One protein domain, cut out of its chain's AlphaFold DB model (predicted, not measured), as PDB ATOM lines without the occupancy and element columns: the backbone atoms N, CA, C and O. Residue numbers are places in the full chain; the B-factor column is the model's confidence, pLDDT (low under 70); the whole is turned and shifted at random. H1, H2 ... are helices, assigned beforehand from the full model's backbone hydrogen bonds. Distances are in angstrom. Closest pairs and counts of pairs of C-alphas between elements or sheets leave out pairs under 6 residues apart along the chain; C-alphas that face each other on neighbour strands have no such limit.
ATOM      1  N   LEU A  23     497.267  23.935 592.446       55.50
ATOM      2  CA  LEU A  23     496.554  22.867 593.135       55.50
ATOM      3  C   LEU A  23     497.513  22.256 594.151       55.50
ATOM      4  O   LEU A  23     498.504  21.645 593.765       55.50
ATOM      5  N   VAL A  24     497.218  22.443 595.440       46.88
ATOM      6  CA  VAL A  24     497.918  21.816 596.570       46.88
ATOM      7  C   VAL A  24     498.470  20.451 596.157       46.88
ATOM      8  O   VAL A  24     497.710  19.572 595.742       46.88
ATOM      9  N   ILE A  25     499.794  20.319 596.232       45.44
ATOM     10  CA  ILE A  25     500.558  19.097 595.981       45.44
ATOM     11  C   ILE A  25     499.777  17.899 596.548       45.44
ATOM     12  O   ILE A  25     499.637  17.768 597.761       45.44
ATOM     13  N   GLY A  26     499.240  17.054 595.661       54.47
ATOM     14  CA  GLY A  26     498.440  15.880 596.029       54.47
ATOM     15  C   GLY A  26     496.926  16.110 596.058       54.47
ATOM     16  O   GLY A  26     496.298  15.941 597.099       54.47
ATOM     17  N   TRP A  27     496.323  16.416 594.901       61.19
ATOM     18  CA  TRP A  27     494.869  16.323 594.683       61.19
ATOM     19  C   TRP A  27     494.296  15.076 595.397       61.19
ATOM     20  O   TRP A  27     494.752  13.972 595.092       61.19
ATOM     21  N   PRO A  28     493.353  15.199 596.353       78.31
ATOM     22  CA  PRO A  28     493.295  14.300 597.507       78.31
ATOM     23  C   PRO A  28     493.132  12.841 597.087       78.31
ATOM     24  O   PRO A  28     492.144  12.466 596.450       78.31
ATOM     25  N   HIS A  29     494.109  12.006 597.430       85.00
ATOM     26  CA  HIS A  29     494.074  10.571 597.151       85.00
ATOM     27  C   HIS A  29     493.350   9.792 598.250       85.00
ATOM     28  O   HIS A  29     493.033   8.616 598.036       85.00
ATOM     29  N   GLU A  30     493.041  10.436 599.381       86.88
ATOM     30  CA  GLU A  30     492.223   9.852 600.436       86.88
ATOM     31  C   GLU A  30     490.808   9.568 599.933       86.88
ATOM     32  O   GLU A  30     490.232  10.312 599.127       86.88
ATOM     33  N   ALA A  31     490.231   8.482 600.442       86.50
ATOM     34  CA  ALA A  31     488.813   8.224 600.286       86.50
ATOM     35  C   ALA A  31     487.995   9.337 600.961       86.50
ATOM     36  O   ALA A  31     488.457  10.011 601.877       86.50
ATOM     37  N   LEU A  32     486.767   9.530 600.490       84.12
ATOM     38  CA  LEU A  32     485.797  10.305 601.250       84.12
ATOM     39  C   LEU A  32     485.372   9.492 602.479       84.12
ATOM     40  O   LEU A  32     485.169   8.284 602.362       84.12
ATOM     41  N   ASP A  33     485.126  10.165 603.604       86.88
ATOM     42  CA  ASP A  33     484.553   9.537 604.811       86.88
ATOM     43  C   ASP A  33     483.128   8.998 604.587       86.88
ATOM     44  O   ASP A  33     482.574   8.268 605.406       86.88
ATOM     45  N   ARG A  34     482.516   9.365 603.457       86.44
ATOM     46  CA  ARG A  34     481.199   8.915 603.008       86.44
ATOM     47  C   ARG A  34     481.277   8.304 601.616       86.44
ATOM     48  O   ARG A  34     482.146   8.656 600.821       86.44
ATOM     49  N   ALA A  35     480.303   7.459 601.287       87.88
ATOM     50  CA  ALA A  35     480.145   6.951 599.930       87.88
ATOM     51  C   ALA A  35     479.938   8.093 598.916       87.88
ATOM     52  O   ALA A  35     479.357   9.139 599.227       87.88
ATOM     53  N   PHE A  36     480.406   7.881 597.686       93.44
ATOM     54  CA  PHE A  36     480.105   8.779 596.578       93.44
ATOM     55  C   PHE A  36     478.629   8.665 596.175       93.44
ATOM     56  O   PHE A  36     477.992   7.628 596.348       93.44
ATOM     57  N   THR A  37     478.095   9.720 595.562       95.44
ATOM     58  CA  THR A  37     476.949   9.567 594.657       95.44
ATOM     59  C   THR A  37     477.423   8.924 593.350       95.44
ATOM     60  O   THR A  37     478.599   9.045 593.009       95.44
ATOM     61  N   VAL A  38     476.534   8.290 592.578       97.00
ATOM     62  CA  VAL A  38     476.887   7.690 591.271       97.00
ATOM     63  C   VAL A  38     477.564   8.713 590.347       97.00
ATOM     64  O   VAL A  38     478.675   8.485 589.868       97.00
ATOM     65  N   GLU A  39     476.967   9.897 590.193       93.69
ATOM     66  CA  GLU A  39     477.544  10.996 589.406       93.69
ATOM     67  C   GLU A  39     478.910  11.456 589.938       93.69
ATOM     68  O   GLU A  39     479.856  11.678 589.178       93.69
ATOM     69  N   GLY A  40     479.048  11.565 591.263       92.69
ATOM     70  CA  GLY A  40     480.312  11.916 591.905       92.69
ATOM     71  C   GLY A  40     481.397  10.865 591.668       92.69
ATOM     72  O   GLY A  40     482.555  11.218 591.436       92.69
ATOM     73  N   ALA A  41     481.025   9.586 591.668       95.62
ATOM     74  CA  ALA A  41     481.932   8.484 591.400       95.62
ATOM     75  C   ALA A  41     482.400   8.477 589.935       95.62
ATOM     76  O   ALA A  41     483.593   8.296 589.682       95.62
ATOM     77  N   HIS A  42     481.518   8.765 588.972       96.06
ATOM     78  CA  HIS A  42     481.914   8.940 587.570       96.06
ATOM     79  C   HIS A  42     482.922  10.081 587.397       96.06
ATOM     80  O   HIS A  42     483.973   9.885 586.781       96.06
ATOM     81  N   ARG A  43     482.661  11.246 588.001       92.19
ATOM     82  CA  ARG A  43     483.597  12.384 587.959       92.19
ATOM     83  C   ARG A  43     484.938  12.048 588.608       92.19
ATOM     84  O   ARG A  43     485.984  12.395 588.065       92.19
ATOM     85  N   ALA A  44     484.933  11.334 589.734       92.38
ATOM     86  CA  ALA A  44     486.159  10.882 590.386       92.38
ATOM     87  C   ALA A  44     486.954   9.908 589.498       92.38
ATOM     88  O   ALA A  44     488.165  10.063 589.360       92.38
ATOM     89  N   MET A  45     486.297   8.952 588.837       92.75
ATOM     90  CA  MET A  45     486.964   8.026 587.913       92.75
ATOM     91  C   MET A  45     487.589   8.739 586.707       92.75
ATOM     92  O   MET A  45     488.696   8.381 586.308       92.75
ATOM     93  N   GLN A  46     486.922   9.762 586.162       91.38
ATOM     94  CA  GLN A  46     487.450  10.585 585.066       91.38
ATOM     95  C   GLN A  46     488.656  11.412 585.523       91.38
ATOM     96  O   GLN A  46     489.699  11.410 584.875       91.38
ATOM     97  N   ARG A  47     488.546  12.067 586.682       88.12
ATOM     98  CA  ARG A  47     489.609  12.919 587.224       88.12
ATOM     99  C   ARG A  47     490.849  12.134 587.650       88.12
ATOM    100  O   ARG A  47     491.964  12.617 587.503       88.12
ATOM    101  N   HIS A  48     490.655  10.913 588.140       89.44
ATOM    102  CA  HIS A  48     491.723  10.009 588.565       89.44
ATOM    103  C   HIS A  48     492.020   8.924 587.516       89.44
ATOM    104  O   HIS A  48     492.482   7.829 587.859       89.44
ATOM    105  N   ALA A  49     491.768   9.202 586.231       87.75
ATOM    106  CA  ALA A  49     492.036   8.260 585.146       87.75
ATOM    107  C   ALA A  49     493.495   7.768 585.177       87.75
ATOM    108  O   ALA A  49     493.722   6.558 585.163       87.75
ATOM    109  N   SER A  50     494.450   8.686 585.372       85.75
ATOM    110  CA  SER A  50     495.891   8.401 585.445       85.75
ATOM    111  C   SER A  50     496.351   7.756 586.756       85.75
ATOM    112  O   SER A  50     497.482   7.286 586.841       85.75
ATOM    113  N   CYS A  51     495.514   7.727 587.800       87.56
ATOM    114  CA  CYS A  51     495.910   7.151 589.081       87.56
ATOM    115  C   CYS A  51     495.839   5.615 589.049       87.56
ATOM    116  O   CYS A  51     494.806   5.063 588.644       87.56
ATOM    117  N   PRO A  52     496.858   4.909 589.560       86.56
ATOM    118  CA  PRO A  52     496.752   3.480 589.826       86.56
ATOM    119  C   PRO A  52     495.666   3.191 590.879       86.56
ATOM    120  O   PRO A  52     495.468   3.946 591.833       86.56
ATOM    121  N   LEU A  53     494.893   2.120 590.679       87.56
ATOM    122  CA  LEU A  53     493.751   1.772 591.543       87.56
ATOM    123  C   LEU A  53     494.192   1.218 592.913       87.56
ATOM    124  O   LEU A  53     493.462   1.284 593.904       87.56
ATOM    125  N   ASP A  54     495.397   0.667 592.976       83.44
ATOM    126  CA  ASP A  54     496.058   0.135 594.166       83.44
ATOM    127  C   ASP A  54     496.610   1.238 595.081       83.44
ATOM    128  O   ASP A  54     496.555   1.096 596.301       83.44
ATOM    129  N   THR A  55     497.037   2.373 594.526       86.50
ATOM    130  CA  THR A  55     497.582   3.490 595.316       86.50
ATOM    131  C   THR A  55     496.582   4.620 595.572       86.50
ATOM    132  O   THR A  55     496.759   5.389 596.511       86.50
ATOM    133  N   CYS A  56     495.489   4.713 594.805       90.94
ATOM    134  CA  CYS A  56     494.495   5.780 594.956       90.94
ATOM    135  C   CYS A  56     493.231   5.308 595.693       90.94
ATOM    136  O   CYS A  56     492.325   4.716 595.093       90.94
ATOM    137  N   ALA A  57     493.135   5.616 596.992       91.56
ATOM    138  CA  ALA A  57     491.971   5.262 597.811       91.56
ATOM    139  C   ALA A  57     490.685   5.939 597.306       91.56
ATOM    140  O   ALA A  57     489.631   5.303 597.257       91.56
ATOM    141  N   ARG A  58     490.781   7.182 596.818       92.69
ATOM    142  CA  ARG A  58     489.662   7.891 596.184       92.69
ATOM    143  C   ARG A  58     489.105   7.161 594.963       92.69
ATOM    144  O   ARG A  58     487.893   6.981 594.856       92.69
ATOM    145  N   LYS A  59     489.982   6.706 594.058       93.00
ATOM    146  CA  LYS A  59     489.587   5.954 592.853       93.00
ATOM    147  C   LYS A  59     488.951   4.617 593.224       93.00
ATOM    148  O   LYS A  59     487.952   4.228 592.628       93.00
ATOM    149  N   ARG A  60     489.493   3.933 594.237       93.62
ATOM    150  CA  ARG A  60     488.926   2.677 594.745       93.62
ATOM    151  C   ARG A  60     487.522   2.869 595.309       93.62
ATOM    152  O   ARG A  60     486.630   2.117 594.931       93.62
ATOM    153  N   ALA A  61     487.315   3.891 596.139       94.25
ATOM    154  CA  ALA A  61     486.005   4.209 596.702       94.25
ATOM    155  C   ALA A  61     484.976   4.536 595.606       94.25
ATOM    156  O   ALA A  61     483.876   3.990 595.615       94.25
ATOM    157  N   ALA A  62     485.356   5.349 594.613       94.94
ATOM    158  CA  ALA A  62     484.501   5.656 593.469       94.94
ATOM    159  C   ALA A  62     484.146   4.400 592.655       94.94
ATOM    160  O   ALA A  62     482.978   4.168 592.352       94.94
ATOM    161  N   ARG A  63     485.136   3.550 592.349       94.69
ATOM    162  CA  ARG A  63     484.899   2.268 591.673       94.69
ATOM    163  C   ARG A  63     483.933   1.395 592.467       94.69
ATOM    164  O   ARG A  63     482.986   0.900 591.873       94.69
ATOM    165  N   LYS A  64     484.132   1.243 593.781       94.69
ATOM    166  CA  LYS A  64     483.237   0.451 594.634       94.69
ATOM    167  C   LYS A  64     481.791   0.941 594.528       94.69
ATOM    168  O   LYS A  64     480.918   0.144 594.220       94.69
ATOM    169  N   THR A  65     481.556   2.250 594.660       96.19
ATOM    170  CA  THR A  65     480.217   2.842 594.498       96.19
ATOM    171  C   THR A  65     479.586   2.507 593.145       96.19
ATOM    172  O   THR A  65     478.406   2.173 593.093       96.19
ATOM    173  N   LEU A  66     480.349   2.575 592.048       96.75
ATOM    174  CA  LEU A  66     479.820   2.255 590.719       96.75
ATOM    175  C   LEU A  66     479.514   0.765 590.550       96.75
ATOM    176  O   LEU A  66     478.550   0.438 589.863       96.75
ATOM    177  N   VAL A  67     480.303  -0.128 591.156       95.81
ATOM    178  CA  VAL A  67     480.002  -1.566 591.113       95.81
ATOM    179  C   VAL A  67     478.787  -1.897 591.972       95.81
ATOM    180  O   VAL A  67     477.872  -2.550 591.480       95.81
ATOM    181  N   ASP A  68     478.730  -1.387 593.205       95.31
ATOM    182  CA  ASP A  68     477.597  -1.595 594.116       95.31
ATOM    183  C   ASP A  68     476.276  -1.097 593.495       95.31
ATOM    184  O   ASP A  68     475.228  -1.710 593.678       95.31
ATOM    185  N   ALA A  69     476.324  -0.002 592.727       96.38
ATOM    186  CA  ALA A  69     475.171   0.557 592.023       96.38
ATOM    187  C   ALA A  69     474.889  -0.094 590.649       96.38
ATOM    188  O   ALA A  69     473.934   0.294 589.982       96.38
ATOM    189  N   GLY A  70     475.707  -1.051 590.192       96.44
ATOM    190  CA  GLY A  70     475.520  -1.749 588.910       96.44
ATOM    191  C   GLY A  70     475.936  -0.966 587.654       96.44
ATOM    192  O   GLY A  70     475.633  -1.385 586.541       96.44
TER     193      GLY A  70
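What this domain is: This is residues 23 to 70 of the 83 residues of an uncharacterized protein of Nocardia mangyaensis (UniProt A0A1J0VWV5). Two helices, H1 and H2, pack side by side as a helical hairpin with a clear tilt between them, and a long stretch without a named element, residues 23 to 37, leads in lengthwise to the start of H1. The first printed residues lie at one end of the longest axis and the last at the other. The printed part has 48 residues with two named helices, H1 then H2, and no named strand; its class is all helix, though only 22 of the 48 residues are in named elements. It is compact, with a radius of gyration of the C-alphas of 10.1 A, and elongated in outline, spanning 33 by 19 by 15 A.

Where its parts are: The printed part begins at Leu 23, with its C-alpha at (496.554, 22.867, 593.135). H1 is residues 38 to 47, 14.3 A from first to last C-alpha, and begins at C-alpha 38 at (476.887, 7.690, 591.271). H2 is residues 57 to 68, 16.3 A long in the same measure, and ends at C-alpha 68 at (477.597, -1.595, 594.116).

How they stand to each other: H1 and H2 touch, with 16 pairs of C-alphas within 8 A. Their closest C-alphas, those of Ala 41 and Ala 62, are 4.3 A apart. They form a helical hairpin: their lines stand at a steep tilt of 40 degrees, and they run opposite ways. Their centres are 9.0 A apart. In H1 and H2 every O i to N i+4 pair is within hydrogen-bond range.

The domain as a whole: The two C-alphas farthest apart, those of Val 24 and Gly 70, are 33.4 A apart. The printed part has no cut. The link from H1 to H2, 9 residues, is short but not tight. The mean pLDDT of the printed part is 87.0, and residues 23 to 27 are under 70.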